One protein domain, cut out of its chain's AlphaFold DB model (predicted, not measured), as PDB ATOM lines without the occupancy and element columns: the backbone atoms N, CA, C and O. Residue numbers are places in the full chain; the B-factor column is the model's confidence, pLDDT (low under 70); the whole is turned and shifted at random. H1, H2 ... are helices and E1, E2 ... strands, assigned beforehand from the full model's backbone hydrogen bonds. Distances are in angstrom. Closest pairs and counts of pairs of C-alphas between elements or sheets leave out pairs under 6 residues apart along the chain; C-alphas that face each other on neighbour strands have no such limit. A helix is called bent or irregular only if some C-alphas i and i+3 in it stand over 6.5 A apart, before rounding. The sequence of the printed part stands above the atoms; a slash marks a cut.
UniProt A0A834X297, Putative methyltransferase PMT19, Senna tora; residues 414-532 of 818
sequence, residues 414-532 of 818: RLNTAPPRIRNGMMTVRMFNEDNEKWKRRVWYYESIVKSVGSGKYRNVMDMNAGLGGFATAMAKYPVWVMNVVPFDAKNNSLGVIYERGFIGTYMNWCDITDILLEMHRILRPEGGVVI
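What this domain is: This is residues 414 to 532 of the 818 residues of the protein "Putative methyltransferase PMT19" of Senna tora (UniProt A0A834X297). What is the main shape? A small parallel sheet of three strands, in the order E1 E2 E3, is covered on one face by H3 and H4, and the long helix H2 packs on H3, farther from the sheet. H1 packs on H4, while H5 is off the sheet and touches no other helix. What is it built of? The printed part has 119 residues with five named helices and three named strands, ordered H1 H2 E1 H3 E2 H4 E3 H5; the class is mixed. It is compact, with a radius of gyration of the C-alphas of 14.6 A and spans of 43 by 31 by 19 A.

Where its parts are: Where do the first helices lie? H1 is residues 420 to 423; H2, residues 429 to 449, runs 30.8 A from C-alpha 429 at (109.276, 44.047, 3.924). What follows? E1 is residues 460 to 463, H3 470 to 477, E2 481 to 487 over 19.3 A, H4 495 to 500, E3 504 to 508, and H5 513 to 523 over 15.1 A, ending at C-alpha 523 at (88.316, 71.177, 4.547). H3 is only just irregular: C-alphas 474 and 477 are 7.0 A apart.

How they stand to each other: What do H1 and H2 touch? H1 touches H4, the closest C-alphas being those of Arg 421 and Val 497, 6.0 A. H2 touches H3 at a steep tilt of 56 degrees, closest at Asn 436 and Gly 470, C-alphas 4.6 A apart. How is the sheet joined? N 463 and O 483, 2.9 A, join E1 and E2 within hydrogen-bond range, as N 506 and O 484, 3.0 A, do E2 and E3. E1, H3, E2 and E2, H4, E3 are strand-helix-strand units, parallel neighbours with a helix between, with right-handed crossovers; H3 and H4 are on the same face, at heights of 9.4 A and 8.3 A over the sheet. Are the helix backbones complete? Each O i to N i+4 pair is within range in H4 and H5, 16 of 17 in H2 and 3 of 4 in H3; H1 is too short for one.

The domain as a whole: How far does it reach? The C-alphas farthest apart, of Asn 424 and Pro 526, are 43.4 A apart. Is it continuous and sure? The printed part has no cut and no long link; pLDDT is under 70 at residues 423 to 426, 511 to 512 and 514.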
ATOM      1  N   ARG A 414     104.436  48.622  -9.178       93.81
ATOM      2  CA  ARG A 414     104.942  49.587  -8.170       93.81
ATOM      3  C   ARG A 414     104.040  49.784  -6.937       93.81
ATOM      4  O   ARG A 414     104.544  50.082  -5.861       93.81
ATOM      5  N   LEU A 415     102.729  49.581  -7.080       92.44
ATOM      6  CA  LEU A 415     101.724  49.684  -6.017       92.44
ATOM      7  C   LEU A 415     101.981  48.724  -4.841       92.44
ATOM      8  O   LEU A 415     101.818  49.106  -3.679       92.44
ATOM      9  N   ASN A 416     102.372  47.483  -5.153       92.81
ATOM     10  CA  ASN A 416     102.428  46.353  -4.215       92.81
ATOM     11  C   ASN A 416     103.841  45.776  -4.021       92.81
ATOM     12  O   ASN A 416     104.031  44.909  -3.172       92.81
ATOM     13  N   THR A 417     104.844  46.235  -4.770       94.38
ATOM     14  CA  THR A 417     106.248  45.873  -4.520       94.38
ATOM     15  C   THR A 417     106.823  46.725  -3.388       94.38
ATOM     16  O   THR A 417     106.725  47.949  -3.432       94.38
ATOM     17  N   ALA A 418     107.464  46.097  -2.395       93.69
ATOM     18  CA  ALA A 418     108.151  46.809  -1.316       93.69
ATOM     19  C   ALA A 418     109.334  47.638  -1.874       93.69
ATOM     20  O   ALA A 418     110.279  47.041  -2.417       93.69
ATOM     21  N   PRO A 419     109.293  48.985  -1.773       93.31
ATOM     22  CA  PRO A 419     110.251  49.855  -2.448       93.31
ATOM     23  C   PRO A 419     111.634  49.883  -1.766       93.31
ATOM     24  O   PRO A 419     111.758  49.490  -0.600       93.31
ATOM     25  N   PRO A 420     112.685  50.360  -2.463       90.69
ATOM     26  CA  PRO A 420     114.062  50.365  -1.967       90.69
ATOM     27  C   PRO A 420     114.260  51.033  -0.599       90.69
ATOM     28  O   PRO A 420     114.986  50.489   0.232       90.69
ATOM     29  N   ARG A 421     113.561  52.142  -0.298       88.81
ATOM     30  CA  ARG A 421     113.618  52.799   1.028       88.81
ATOM     31  C   ARG A 421     113.210  51.916   2.211       88.81
ATOM     32  O   ARG A 421     113.565  52.238   3.340       88.81
ATOM     33  N   ILE A 422     112.474  50.828   1.978       85.44
ATOM     34  CA  ILE A 422     112.183  49.824   3.013       85.44
ATOM     35  C   ILE A 422     113.390  48.898   3.184       85.44
ATOM     36  O   ILE A 422     113.858  48.699   4.296       85.44
ATOM     37  N   ARG A 423     113.945  48.381   2.082       69.31
ATOM     38  CA  ARG A 423     115.075  47.432   2.105       69.31
ATOM     39  C   ARG A 423     116.324  48.004   2.785       69.31
ATOM     40  O   ARG A 423     117.062  47.251   3.406       69.31
ATOM     41  N   ASN A 424     116.513  49.322   2.696       62.22
ATOM     42  CA  ASN A 424     117.681  50.034   3.218       62.22
ATOM     43  C   ASN A 424     117.347  50.913   4.450       62.22
ATOM     44  O   ASN A 424     118.055  51.885   4.706       62.22
ATOM     45  N   GLY A 425     116.256  50.643   5.181       65.50
ATOM     46  CA  GLY A 425     115.781  51.505   6.276       65.50
ATOM     47  C   GLY A 425     115.230  50.755   7.495       65.50
ATOM     48  O   GLY A 425     115.185  49.531   7.532       65.50
ATOM     49  N   MET A 426     114.751  51.500   8.501       64.69
ATOM     50  CA  MET A 426     114.203  50.964   9.769       64.69
ATOM     51  C   MET A 426     112.847  50.226   9.639       64.69
ATOM     52  O   MET A 426     112.137  50.035  10.627       64.69
ATOM     53  N   MET A 427     112.421  49.861   8.430       81.06
ATOM     54  CA  MET A 427     111.105  49.278   8.148       81.06
ATOM     55  C   MET A 427     111.296  47.981   7.371       81.06
ATOM     56  O   MET A 427     112.045  47.954   6.407       81.06
ATOM     57  N   THR A 428     110.617  46.900   7.755       87.56
ATOM     58  CA  THR A 428     110.809  45.602   7.083       87.56
ATOM     59  C   THR A 428     109.810  45.377   5.947       87.56
ATOM     60  O   THR A 428     108.679  45.867   5.972       87.56
ATOM     61  N   VAL A 429     110.191  44.544   4.972       91.19
ATOM     62  CA  VAL A 429     109.276  44.047   3.924       91.19
ATOM     63  C   VAL A 429     108.068  43.321   4.536       91.19
ATOM     64  O   VAL A 429     106.961  43.410   4.007       91.19
ATOM     65  N   ARG A 430     108.245  42.669   5.696       89.44
ATOM     66  CA  ARG A 430     107.155  42.016   6.433       89.44
ATOM     67  C   ARG A 430     106.114  43.033   6.910       89.44
ATOM     68  O   ARG A 430     104.943  42.876   6.586       89.44
ATOM     69  N   MET A 431     106.544  44.123   7.556       88.56
ATOM     70  CA  MET A 431     105.661  45.218   8.002       88.56
ATOM     71  C   MET A 431     104.901  45.880   6.841       88.56
ATOM     72  O   MET A 431     103.747  46.268   6.996       88.56
ATOM     73  N   PHE A 432     105.527  45.995   5.666       92.56
ATOM     74  CA  PHE A 432     104.880  46.512   4.457       92.56
ATOM     75  C   PHE A 432     103.758  45.594   3.952       92.56
ATOM     76  O   PHE A 432     102.657  46.064   3.662       92.56
ATOM     77  N   ASN A 433     104.007  44.283   3.896       93.81
ATOM     78  CA  ASN A 433     102.999  43.297   3.501       93.81
ATOM     79  C   ASN A 433     101.864  43.203   4.540       93.81
ATOM     80  O   ASN A 433     100.690  43.165   4.168       93.81
ATOM     81  N   GLU A 434     102.207  43.241   5.832       92.75
ATOM     82  CA  GLU A 434     101.257  43.314   6.948       92.75
ATOM     83  C   GLU A 434     100.344  44.547   6.833       92.75
ATOM     84  O   GLU A 434      99.127  44.404   6.956       92.75
ATOM     85  N   ASP A 435     100.887  45.742   6.553       92.56
ATOM     86  CA  ASP A 435     100.097  46.975   6.397       92.56
ATOM     87  C   ASP A 435      99.161  46.918   5.178       92.56
ATOM     88  O   ASP A 435      97.997  47.314   5.275       92.56
ATOM     89  N   ASN A 436      99.617  46.351   4.056       94.31
ATOM     90  CA  ASN A 436      98.800  46.188   2.851       94.31
ATOM     91  C   ASN A 436      97.578  45.287   3.099       94.31
ATOM     92  O   ASN A 436      96.446  45.698   2.837       94.31
ATOM     93  N   GLU A 437      97.774  44.088   3.653       93.06
ATOM     94  CA  GLU A 437      96.669  43.157   3.930       93.06
ATOM     95  C   GLU A 437      95.749  43.657   5.061       93.06
ATOM     96  O   GLU A 437      94.526  43.497   5.001       93.06
ATOM     97  N   LYS A 438      96.310  44.343   6.063       93.62
ATOM     98  CA  LYS A 438      95.567  45.061   7.111       93.62
ATOM     99  C   LYS A 438      94.651  46.129   6.517       93.62
ATOM    100  O   LYS A 438      93.477  46.182   6.884       93.62
ATOM    101  N   TRP A 439      95.136  46.961   5.598       94.75
ATOM    102  CA  TRP A 439      94.320  48.011   4.983       94.75
ATOM    103  C   TRP A 439      93.320  47.493   3.954       94.75
ATOM    104  O   TRP A 439      92.191  47.971   3.942       94.75
ATOM    105  N   LYS A 440      93.670  46.464   3.180       93.44
ATOM    106  CA  LYS A 440      92.751  45.736   2.290       93.44
ATOM    107  C   LYS A 440      91.520  45.220   3.047       93.44
ATOM    108  O   LYS A 440      90.396  45.517   2.647       93.44
ATOM    109  N   ARG A 441      91.713  44.556   4.200       91.81
ATOM    110  CA  ARG A 441      90.608  44.128   5.087       91.81
ATOM    111  C   ARG A 441      89.823  45.306   5.681       91.81
ATOM    112  O   ARG A 441      88.602  45.240   5.780       91.81
ATOM    113  N   ARG A 442      90.500  46.397   6.063       92.00
ATOM    114  CA  ARG A 442      89.853  47.600   6.628       92.00
ATOM    115  C   ARG A 442      88.985  48.344   5.617       92.00
ATOM    116  O   ARG A 442      87.882  48.733   5.970       92.00
ATOM    117  N   VAL A 443      89.464  48.539   4.390       91.44
ATOM    118  CA  VAL A 443      88.734  49.267   3.341       91.44
ATOM    119  C   VAL A 443      87.519  48.462   2.871       91.44
ATOM    120  O   VAL A 443      86.438  49.033   2.788       91.44
ATOM    121  N   TRP A 444      87.635  47.133   2.757       89.00
ATOM    122  CA  TRP A 444      86.482  46.242   2.555       89.00
ATOM    123  C   TRP A 444      85.409  46.390   3.655       89.00
ATOM    124  O   TRP A 444      84.221  46.487   3.359       89.00
ATOM    125  N   TYR A 445      85.811  46.501   4.926       88.81
ATOM    126  CA  TYR A 445      84.878  46.784   6.026       88.81
ATOM    127  C   TYR A 445      84.305  48.216   5.981       88.81
ATOM    128  O   TYR A 445      83.162  48.448   6.366       88.81
ATOM    129  N   TYR A 446      85.062  49.199   5.487       87.38
ATOM    130  CA  TYR A 446      84.544  50.557   5.293       87.38
ATOM    131  C   TYR A 446      83.541  50.633   4.133       87.38
ATOM    132  O   TYR A 446      82.622  51.440   4.204       87.38
ATOM    133  N   GLU A 447      83.667  49.790   3.104       83.00
ATOM    134  CA  GLU A 447      82.701  49.684   1.998       83.00
ATOM    135  C   GLU A 447      81.325  49.170   2.462       83.00
ATOM    136  O   GLU A 447      80.308  49.627   1.942       83.00
ATOM    137  N   SER A 448      81.266  48.263   3.449       81.56
ATOM    138  CA  SER A 448      79.991  47.714   3.941       81.56
ATOM    139  C   SER A 448      79.191  48.722   4.778       81.56
ATOM    140  O   SER A 448      77.968  48.803   4.637       81.56
ATOM    141  N   ILE A 449      79.875  49.535   5.594       80.56
ATOM    142  CA  ILE A 449      79.275  50.642   6.358       80.56
ATOM    143  C   ILE A 449      78.994  51.832   5.428       80.56
ATOM    144  O   ILE A 449      77.866  52.314   5.318       80.56
ATOM    145  N   VAL A 450      80.026  52.319   4.739       79.75
ATOM    146  CA  VAL A 450      79.991  53.518   3.899       79.75
ATOM    147  C   VAL A 450      79.805  53.090   2.445       79.75
ATOM    148  O   VAL A 450      80.695  53.236   1.607       79.75
ATOM    149  N   LYS A 451      78.602  52.587   2.130       71.69
ATOM    150  CA  LYS A 451      78.208  52.086   0.792       71.69
ATOM    151  C   LYS A 451      78.526  53.063  -0.358       71.69
ATOM    152  O   LYS A 451      78.745  52.654  -1.496       71.69
ATOM    153  N   SER A 452      78.603  54.362  -0.064       73.31
ATOM    154  CA  SER A 452      79.000  55.430  -0.991       73.31
ATOM    155  C   SER A 452      80.479  55.420  -1.425       73.31
ATOM    156  O   SER A 452      80.823  56.127  -2.373       73.31
ATOM    157  N   VAL A 453      81.360  54.637  -0.784       74.06
ATOM    158  CA  VAL A 453      82.762  54.452  -1.215       74.06
ATOM    159  C   VAL A 453      82.818  53.785  -2.588       74.06
ATOM    160  O   VAL A 453      83.424  54.331  -3.509       74.06
ATOM    161  N   GLY A 454      82.121  52.656  -2.756       70.31
ATOM    162  CA  GLY A 454      82.061  51.942  -4.035       70.31
ATOM    163  C   GLY A 454      81.277  52.681  -5.124       70.31
ATOM    164  O   GLY A 454      81.536  52.484  -6.306       70.31
ATOM    165  N   SER A 455      80.358  53.577  -4.744       73.62
ATOM    166  CA  SER A 455      79.448  54.259  -5.676       73.62
ATOM    167  C   SER A 455      80.072  55.426  -6.458       73.62
ATOM    168  O   SER A 455      79.355  56.133  -7.165       73.62
ATOM    169  N   GLY A 456      81.357  55.736  -6.253       74.94
ATOM    170  CA  GLY A 456      82.004  56.911  -6.850       74.94
ATOM    171  C   GLY A 456      81.490  58.267  -6.333       74.94
ATOM    172  O   GLY A 456      81.753  59.290  -6.965       74.94
ATOM    173  N   LYS A 457      80.773  58.310  -5.192       82.25
ATOM    174  CA  LYS A 457      80.324  59.578  -4.566       82.25
ATOM    175  C   LYS A 457      81.514  60.457  -4.163       82.25
ATOM    176  O   LYS A 457      81.426  61.682  -4.222       82.25
ATOM    177  N   TYR A 458      82.603  59.831  -3.724       86.69
ATOM    178  CA  TYR A 458      83.822  60.505  -3.283       86.69
ATOM    179  C   TYR A 458      84.897  60.460  -4.374       86.69
ATOM    180  O   TYR A 458      84.952  59.530  -5.175       86.69
ATOM    181  N   ARG A 459      85.760  61.481  -4.395       90.81
ATOM    182  CA  ARG A 459      86.831  61.645  -5.395       90.81
ATOM    183  C   ARG A 459      88.132  62.130  -4.765       90.81
ATOM    184  O   ARG A 459      89.176  61.526  -4.990       90.81
ATOM    185  N   ASN A 460      88.051  63.191  -3.965       94.00
ATOM    186  CA  ASN A 460      89.151  63.654  -3.123       94.00
ATOM    187  C   ASN A 460      89.043  62.914  -1.788       94.00
ATOM    188  O   ASN A 460      87.987  62.966  -1.155       94.00
ATOM    189  N   VAL A 461      90.110  62.242  -1.374       94.56
ATOM    190  CA  VAL A 461      90.218  61.555  -0.082       94.56
ATOM    191  C   VAL A 461      91.503  62.033   0.595       94.56
ATOM    192  O   VAL A 461      92.496  62.301  -0.078       94.56
ATOM    193  N   MET A 462      91.498  62.150   1.919       94.81
ATOM    194  CA  MET A 462      92.696  62.429   2.711       94.81
ATOM    195  C   MET A 462      92.868  61.315   3.736       94.81
ATOM    196  O   MET A 462      91.925  60.991   4.454       94.81
ATOM    197  N   ASP A 463      94.066  60.746   3.796       95.44
ATOM    198  CA  ASP A 463      94.500  59.928   4.921       95.44
ATOM    199  C   ASP A 463      95.379  60.800   5.811       95.44
ATOM    200  O   ASP A 463      96.435  61.263   5.384       95.44
ATOM    201  N   MET A 464      94.911  61.078   7.025       91.31
ATOM    202  CA  MET A 464      95.573  62.008   7.940       91.31
ATOM    203  C   MET A 464      96.756  61.359   8.683       91.31
ATOM    204  O   MET A 464      97.546  62.077   9.292       91.31
ATOM    205  N   ASN A 465      96.914  60.031   8.625       90.44
ATOM    206  CA  ASN A 465      98.045  59.317   9.225       90.44
ATOM    207  C   ASN A 465      98.385  58.067   8.395       90.44
ATOM    208  O   ASN A 465      98.159  56.927   8.808       90.44
ATOM    209  N   ALA A 466      98.925  58.302   7.199       94.50
ATOM    210  CA  ALA A 466      98.942  57.334   6.105       94.50
ATOM    211  C   ALA A 466      99.847  56.102   6.296       94.50
ATOM    212  O   ALA A 466      99.817  55.187   5.468       94.50
ATOM    213  N   GLY A 467     100.667  56.048   7.352       92.31
ATOM    214  CA  GLY A 467     101.558  54.916   7.620       92.31
ATOM    215  C   GLY A 467     102.467  54.617   6.424       92.31
ATOM    216  O   GLY A 467     103.257  55.468   6.028       92.31
ATOM    217  N   LEU A 468     102.350  53.426   5.826       93.62
ATOM    218  CA  LEU A 468     103.112  53.020   4.632       93.62
ATOM    219  C   LEU A 468     102.331  53.209   3.312       93.62
ATOM    220  O   LEU A 468     102.735  52.689   2.269       93.62
ATOM    221  N   GLY A 469     101.195  53.913   3.336       95.62
ATOM    222  CA  GLY A 469     100.302  54.096   2.187       95.62
ATOM    223  C   GLY A 469      99.411  52.883   1.882       95.62
ATOM    224  O   GLY A 469      98.870  52.780   0.776       95.62
ATOM    225  N   GLY A 470      99.249  51.945   2.825       96.69
ATOM    226  CA  GLY A 470      98.395  50.767   2.644       96.69
ATOM    227  C   GLY A 470      96.919  51.120   2.412       96.69
ATOM    228  O   GLY A 470      96.262  50.479   1.593       96.69
ATOM    229  N   PHE A 471      96.405  52.188   3.034       96.50
ATOM    230  CA  PHE A 471      95.048  52.689   2.771       96.50
ATOM    231  C   PHE A 471      94.891  53.181   1.328       96.50
ATOM    232  O   PHE A 471      94.012  52.705   0.613       96.50
ATOM    233  N   ALA A 472      95.783  54.061   0.855       96.81
ATOM    234  CA  ALA A 472      95.781  54.523  -0.534       96.81
ATOM    235  C   ALA A 472      95.936  53.371  -1.541       96.81
ATOM    236  O   ALA A 472      95.371  53.421  -2.632       96.81
ATOM    237  N   THR A 473      96.635  52.304  -1.143       96.56
ATOM    238  CA  THR A 473      96.762  51.064  -1.917       96.56
ATOM    239  C   THR A 473      95.446  50.300  -2.016       96.56
ATOM    240  O   THR A 473      95.011  49.976  -3.118       96.56
ATOM    241  N   ALA A 474      94.760  50.074  -0.895       95.31
ATOM    242  CA  ALA A 474      93.452  49.421  -0.884       95.31
ATOM    243  C   ALA A 474      92.353  50.260  -1.576       95.31
ATOM    244  O   ALA A 474      91.426  49.702  -2.162       95.31
ATOM    245  N   MET A 475      92.487  51.591  -1.572       93.69
ATOM    246  CA  MET A 475      91.611  52.521  -2.296       93.69
ATOM    247  C   MET A 475      91.916  52.628  -3.803       93.69
ATOM    248  O   MET A 475      91.093  53.167  -4.538       93.69
ATOM    249  N   ALA A 476      93.052  52.114  -4.296       92.88
ATOM    250  CA  ALA A 476      93.498  52.310  -5.684       92.88
ATOM    251  C   ALA A 476      92.604  51.639  -6.750       92.88
ATOM    252  O   ALA A 476      92.707  51.979  -7.928       92.88
ATOM    253  N   LYS A 477      91.709  50.725  -6.348       89.69
ATOM    254  CA  LYS A 477      90.646  50.155  -7.201       89.69
ATOM    255  C   LYS A 477      89.500  51.135  -7.508       89.69
ATOM    256  O   LYS A 477      88.684  50.849  -8.379       89.69
ATOM    257  N   TYR A 478      89.416  52.268  -6.808       90.81
ATOM    258  CA  TYR A 478      88.351  53.260  -6.974       90.81
ATOM    259  C   TYR A 478      88.808  54.488  -7.769       90.81
ATOM    260  O   TYR A 478      89.990  54.830  -7.750       90.81
ATOM    261  N   PRO A 479      87.880  55.225  -8.417       89.94
ATOM    262  CA  PRO A 479      88.180  56.462  -9.138       89.94
ATOM    263  C   PRO A 479      88.438  57.648  -8.184       89.94
ATOM    264  O   PRO A 479      87.933  58.752  -8.396       89.94
ATOM    265  N   VAL A 480      89.249  57.449  -7.146       92.62
ATOM    266  CA  VAL A 480      89.648  58.447  -6.146       92.62
ATOM    267  C   VAL A 480      91.111  58.859  -6.323       92.62
ATOM    268  O   VAL A 480      91.875  58.230  -7.054       92.62
ATOM    269  N   TRP A 481      91.526  59.902  -5.613       94.75
ATOM    270  CA  TRP A 481      92.924  60.121  -5.255       94.75
ATOM    271  C   TRP A 481      93.020  60.359  -3.744       94.75
ATOM    272  O   TRP A 481      92.096  60.910  -3.140       94.75
ATOM    273  N   VAL A 482      94.128  59.927  -3.142       97.19
ATOM    274  CA  VAL A 482      94.381  60.070  -1.703       97.19
ATOM    275  C   VAL A 482      95.525  61.057  -1.486       97.19
ATOM    276  O   VAL A 482      96.631  60.834  -1.977       97.19
ATOM    277  N   MET A 483      95.265  62.130  -0.738       97.19
ATOM    278  CA  MET A 483      96.310  62.907  -0.075       97.19
ATOM    279  C   MET A 483      96.810  62.087   1.114       97.19
ATOM    280  O   MET A 483      96.081  61.920   2.089       97.19
ATOM    281  N   ASN A 484      98.028  61.556   1.027       97.75
ATOM    282  CA  ASN A 484      98.639  60.814   2.126       97.75
ATOM    283  C   ASN A 484      99.377  61.791   3.046       97.75
ATOM    284  O   ASN A 484     100.372  62.384   2.632       97.75
ATOM    285  N   VAL A 485      98.920  61.969   4.280       94.81
ATOM    286  CA  VAL A 485      99.595  62.833   5.251       94.81
ATOM    287  C   VAL A 485     100.409  61.988   6.223       94.81
ATOM    288  O   VAL A 485      99.922  60.992   6.759       94.81
ATOM    289  N   VAL A 486     101.655  62.396   6.448       93.06
ATOM    290  CA  VAL A 486     102.539  61.830   7.474       93.06
ATOM    291  C   VAL A 486     102.831  62.934   8.497       93.06
ATOM    292  O   VAL A 486     103.233  64.025   8.082       93.06
ATOM    293  N   PRO A 487     102.625  62.705   9.810       87.88
ATOM    294  CA  PRO A 487     103.002  63.680  10.831       87.88
ATOM    295  C   PRO A 487     104.497  64.011  10.736       87.88
ATOM    296  O   PRO A 487     105.320  63.110  10.573       87.88
ATOM    297  N   PHE A 488     104.860  65.292  10.807       82.69
ATOM    298  CA  PHE A 488     106.260  65.733  10.694       82.69
ATOM    299  C   PHE A 488     107.170  65.177  11.811       82.69
ATOM    300  O   PHE A 488     108.371  65.030  11.616       82.69
ATOM    301  N   ASP A 489     106.574  64.858  12.958       79.06
ATOM    302  CA  ASP A 489     107.156  64.296  14.177       79.06
ATOM    303  C   ASP A 489     106.998  62.762  14.270       79.06
ATOM    304  O   ASP A 489     107.318  62.148  15.292       79.06
ATOM    305  N   ALA A 490     106.503  62.111  13.211       80.88
ATOM    306  CA  ALA A 490     106.335  60.664  13.183       80.88
ATOM    307  C   ALA A 490     107.684  59.945  13.346       80.88
ATOM    308  O   ALA A 490     108.591  60.110  12.531       80.88
ATOM    309  N   LYS A 491     107.777  59.062  14.355       77.25
ATOM    310  CA  LYS A 491     108.989  58.284  14.697       77.25
ATOM    311  C   LYS A 491     109.696  57.636  13.501       77.25
ATOM    312  O   LYS A 491     110.916  57.524  13.506       77.25
ATOM    313  N   ASN A 492     108.927  57.205  12.500       81.12
ATOM    314  CA  ASN A 492     109.436  56.653  11.254       81.12
ATOM    315  C   ASN A 492     108.952  57.547  10.104       81.12
ATOM    316  O   ASN A 492     107.760  57.547   9.790       81.12
ATOM    317  N   ASN A 493     109.866  58.265   9.444       86.81
ATOM    318  CA  ASN A 493     109.545  59.073   8.268       86.81
ATOM    319  C   ASN A 493     109.197  58.166   7.070       86.81
ATOM    320  O   ASN A 493     110.068  57.672   6.354       86.81
ATOM    321  N   SER A 494     107.903  57.927   6.860       92.69
ATOM    322  CA  SER A 494     107.393  57.009   5.837       92.69
ATOM    323  C   SER A 494     106.989  57.682   4.522       92.69
ATOM    324  O   SER A 494     106.701  56.986   3.547       92.69
ATOM    325  N   LEU A 495     106.984  59.018   4.434       94.88
ATOM    326  CA  LEU A 495     106.465  59.715   3.250       94.88
ATOM    327  C   LEU A 495     107.281  59.396   1.984       94.88
ATOM    328  O   LEU A 495     106.715  59.255   0.900       94.88
ATOM    329  N   GLY A 496     108.594  59.170   2.120       94.44
ATOM    330  CA  GLY A 496     109.449  58.725   1.012       94.44
ATOM    331  C   GLY A 496     109.057  57.345   0.469       94.44
ATOM    332  O   GLY A 496     109.084  57.130  -0.741       94.44
ATOM    333  N   VAL A 497     108.613  56.430   1.339       94.88
ATOM    334  CA  VAL A 497     108.083  55.111   0.944       94.88
ATOM    335  C   VAL A 497     106.784  55.277   0.158       94.88
ATOM    336  O   VAL A 497     106.646  54.697  -0.916       94.88
ATOM    337  N   ILE A 498     105.854  56.109   0.640       96.69
ATOM    338  CA  ILE A 498     104.573  56.392  -0.032       96.69
ATOM    339  C   ILE A 498     104.803  56.934  -1.454       96.69
ATOM    340  O   ILE A 498     104.164  56.486  -2.411       96.69
ATOM    341  N   TYR A 499     105.771  57.836  -1.616       97.38
ATOM    342  CA  TYR A 499     106.171  58.356  -2.921       97.38
ATOM    343  C   TYR A 499     106.821  57.291  -3.826       97.38
ATOM    344  O   TYR A 499     106.500  57.208  -5.018       97.38
ATOM    345  N   GLU A 500     107.676  56.413  -3.293       95.75
ATOM    346  CA  GLU A 500     108.254  55.305  -4.069       95.75
ATOM    347  C   GLU A 500     107.211  54.256  -4.503       95.75
ATOM    348  O   GLU A 500     107.370  53.678  -5.577       95.75
ATOM    349  N   ARG A 501     106.072  54.111  -3.807       95.69
ATOM    350  CA  ARG A 501     104.903  53.327  -4.286       95.69
ATOM    351  C   ARG A 501     104.145  53.968  -5.458       95.69
ATOM    352  O   ARG A 501     103.308  53.320  -6.083       95.69
ATOM    353  N   GLY A 502     104.415  55.238  -5.772       96.12
ATOM    354  CA  GLY A 502     103.717  55.980  -6.828       96.12
ATOM    355  C   GLY A 502     102.456  56.718  -6.358       96.12
ATOM    356  O   GLY A 502     101.524  56.901  -7.149       96.12
ATOM    357  N   PHE A 503     102.420  57.135  -5.090       97.56
ATOM    358  CA  PHE A 503     101.405  58.031  -4.527       97.56
ATOM    359  C   PHE A 503     101.953  59.439  -4.268       97.56
ATOM    360  O   PHE A 503     103.147  59.688  -4.391       97.56
ATOM    361  N   ILE A 504     101.060  60.357  -3.900       97.50
ATOM    362  CA  ILE A 504     101.378  61.727  -3.482       97.50
ATOM    363  C   ILE A 504     100.983  61.940  -2.018       97.50
ATOM    364  O   ILE A 504     100.071  61.278  -1.511       97.50
ATOM    365  N   GLY A 505     101.641  62.884  -1.353       96.75
ATOM    366  CA  GLY A 505     101.386  63.192   0.046       96.75
ATOM    367  C   GLY A 505     102.097  64.454   0.520       96.75
ATOM    368  O   GLY A 505     102.710  65.156  -0.273       96.75
ATOM    369  N   THR A 506     102.007  64.745   1.813       94.62
ATOM    370  CA  THR A 506     102.655  65.907   2.440       94.62
ATOM    371  C   THR A 506     102.987  65.606   3.897       94.62
ATOM    372  O   THR A 506     102.299  64.815   4.547       94.62
ATOM    373  N   TYR A 507     104.009  66.271   4.430       89.81
ATOM    374  CA  TYR A 507     104.119  66.434   5.878       89.81
ATOM    375  C   TYR A 507     103.030  67.381   6.394       89.81
ATOM    376  O   TYR A 507     102.568  68.261   5.660       89.81
ATOM    377  N   MET A 508     102.629  67.206   7.653       84.00
ATOM    378  CA  MET A 508     101.760  68.134   8.381       84.00
ATOM    379  C   MET A 508     102.082  68.095   9.878       84.00
ATOM    380  O   MET A 508     102.482  67.057  10.403       84.00
ATOM    381  N   ASN A 509     101.868  69.212  10.574       78.31
ATOM    382  CA  ASN A 509     101.764  69.239  12.032       78.31
ATOM    383  C   ASN A 509     100.284  69.129  12.419       78.31
ATOM    384  O   ASN A 509      99.493  70.019  12.096       78.31
ATOM    385  N   TRP A 510      99.922  68.039  13.092       71.12
ATOM    386  CA  TRP A 510      98.592  67.847  13.657       71.12
ATOM    387  C   TRP A 510      98.597  68.244  15.135       71.12
ATOM    388  O   TRP A 510      99.307  67.660  15.948       71.12
ATOM    389  N   CYS A 511      97.803  69.261  15.462       59.94
ATOM    390  CA  CYS A 511      97.650  69.785  16.818       59.94
ATOM    391  C   CYS A 511      96.671  68.934  17.655       59.94
ATOM    392  O   CYS A 511      96.370  67.794  17.308       59.94
ATOM    393  N   ASP A 512      96.164  69.486  18.762       66.88
ATOM    394  CA  ASP A 512      95.115  68.854  19.567       66.88
ATOM    395  C   ASP A 512      93.905  68.400  18.724       66.88
ATOM    396  O   ASP A 512      93.556  69.021  17.716       66.88
ATOM    397  N   ILE A 513      93.220  67.344  19.176       71.62
ATOM    398  CA  ILE A 513      92.066  66.751  18.486       71.62
ATOM    399  C   ILE A 513      90.938  67.761  18.219       71.62
ATOM    400  O   ILE A 513      90.211  67.623  17.238       71.62
ATOM    401  N   THR A 514      90.813  68.805  19.040       69.56
ATOM    402  CA  THR A 514      89.864  69.906  18.833       69.56
ATOM    403  C   THR A 514      90.221  70.736  17.600       69.56
ATOM    404  O   THR A 514      89.364  70.995  16.755       69.56
ATOM    405  N   ASP A 515      91.497  71.108  17.465       74.75
ATOM    406  CA  ASP A 515      92.003  71.861  16.315       74.75
ATOM    407  C   ASP A 515      91.948  70.988  15.042       74.75
ATOM    408  O   ASP A 515      91.601  71.484  13.971       74.75
ATOM    409  N   ILE A 516      92.194  69.673  15.161       79.44
ATOM    410  CA  ILE A 516      92.000  68.703  14.068       79.44
ATOM    411  C   ILE A 516      90.533  68.679  13.611       79.44
ATOM    412  O   ILE A 516      90.277  68.779  12.416       79.44
ATOM    413  N   LEU A 517      89.560  68.571  14.525       81.19
ATOM    414  CA  LEU A 517      88.134  68.523  14.169       81.19
ATOM    415  C   LEU A 517      87.636  69.826  13.519       81.19
ATOM    416  O   LEU A 517      86.820  69.773  12.595       81.19
ATOM    417  N   LEU A 518      88.147  70.981  13.953       82.12
ATOM    418  CA  LEU A 518      87.874  72.279  13.329       82.12
ATOM    419  C   LEU A 518      88.446  72.365  11.907       82.12
ATOM    420  O   LEU A 518      87.749  72.785  10.981       82.12
ATOM    421  N   GLU A 519      89.681  71.904  11.702       84.81
ATOM    422  CA  GLU A 519      90.280  71.833  10.367       84.81
ATOM    423  C   GLU A 519      89.568  70.818   9.466       84.81
ATOM    424  O   GLU A 519      89.332  71.115   8.296       84.81
ATOM    425  N   MET A 520      89.130  69.673  10.002       87.75
ATOM    426  CA  MET A 520      88.275  68.724   9.282       87.75
ATOM    427  C   MET A 520      86.975  69.400   8.832       87.75
ATOM    428  O   MET A 520      86.653  69.330   7.649       87.75
ATOM    429  N   HIS A 521      86.268  70.118   9.714       86.81
ATOM    430  CA  HIS A 521      85.077  70.889   9.330       86.81
ATOM    431  C   HIS A 521      85.372  71.891   8.200       86.81
ATOM    432  O   HIS A 521      84.578  72.015   7.272       86.81
ATOM    433  N   ARG A 522      86.522  72.579   8.249       86.69
ATOM    434  CA  ARG A 522      86.922  73.578   7.246       86.69
ATOM    435  C   ARG A 522      87.256  72.981   5.873       86.69
ATOM    436  O   ARG A 522      86.984  73.621   4.860       86.69
ATOM    437  N   ILE A 523      87.878  71.800   5.816       87.31
ATOM    438  CA  ILE A 523      88.316  71.177   4.547       87.31
ATOM    439  C   ILE A 523      87.306  70.178   3.964       87.31
ATOM    440  O   ILE A 523      87.416  69.807   2.792       87.31
ATOM    441  N   LEU A 524      86.329  69.726   4.753       88.44
ATOM    442  CA  LEU A 524      85.253  68.863   4.279       88.44
ATOM    443  C   LEU A 524      84.243  69.651   3.443       88.44
ATOM    444  O   LEU A 524      83.761  70.717   3.817       88.44
ATOM    445  N   ARG A 525      83.843  69.064   2.314       83.62
ATOM    446  CA  ARG A 525      82.670  69.532   1.570       83.62
ATOM    447  C   ARG A 525      81.384  69.226   2.346       83.62
ATOM    448  O   ARG A 525      81.333  68.217   3.051       83.62
ATOM    449  N   PRO A 526      80.298  69.984   2.117       77.81
ATOM    450  CA  PRO A 526      78.942  69.505   2.373       77.81
ATOM    451  C   PRO A 526      78.719  68.095   1.786       77.81
ATOM    452  O   PRO A 526      79.202  67.791   0.696       77.81
ATOM    453  N   GLU A 527      78.016  67.228   2.522       76.44
ATOM    454  CA  GLU A 527      77.931  65.765   2.298       76.44
ATOM    455  C   GLU A 527      79.260  64.967   2.387       76.44
ATOM    456  O   GLU A 527      79.293  63.778   2.034       76.44
ATOM    457  N   GLY A 528      80.352  65.580   2.851       80.88
ATOM    458  CA  GLY A 528      81.623  64.908   3.116       80.88
ATOM    459  C   GLY A 528      81.486  63.803   4.168       80.88
ATOM    460  O   GLY A 528      80.746  63.940   5.139       80.88
ATOM    461  N   GLY A 529      82.185  62.686   3.953       84.31
ATOM    462  CA  GLY A 529      82.253  61.578   4.907       84.31
ATOM    463  C   GLY A 529      83.517  61.649   5.760       84.31
ATOM    464  O   GLY A 529      84.568  62.062   5.272       84.31
ATOM    465  N   VAL A 530      83.419  61.204   7.011       87.12
ATOM    466  CA  VAL A 530      84.539  61.090   7.955       87.12
ATOM    467  C   VAL A 530      84.565  59.678   8.527       87.12
ATOM    468  O   VAL A 530      83.531  59.156   8.934       87.12
ATOM    469  N   VAL A 531      85.755  59.077   8.592       85.50
ATOM    470  CA  VAL A 531      86.001  57.797   9.270       85.50
ATOM    471  C   VAL A 531      87.155  58.005  10.248       85.50
ATOM    472  O   VAL A 531      88.319  57.953   9.857       85.50
ATOM    473  N   ILE A 532      86.839  58.269  11.518       83.19
ATOM    474  CA  ILE A 532      87.844  58.309  12.592       83.19
ATOM    475  C   ILE A 532      88.047  56.880  13.095       83.19
ATOM    476  O   ILE A 532      87.082  56.175  13.390       83.19
TER     477      ILE A 532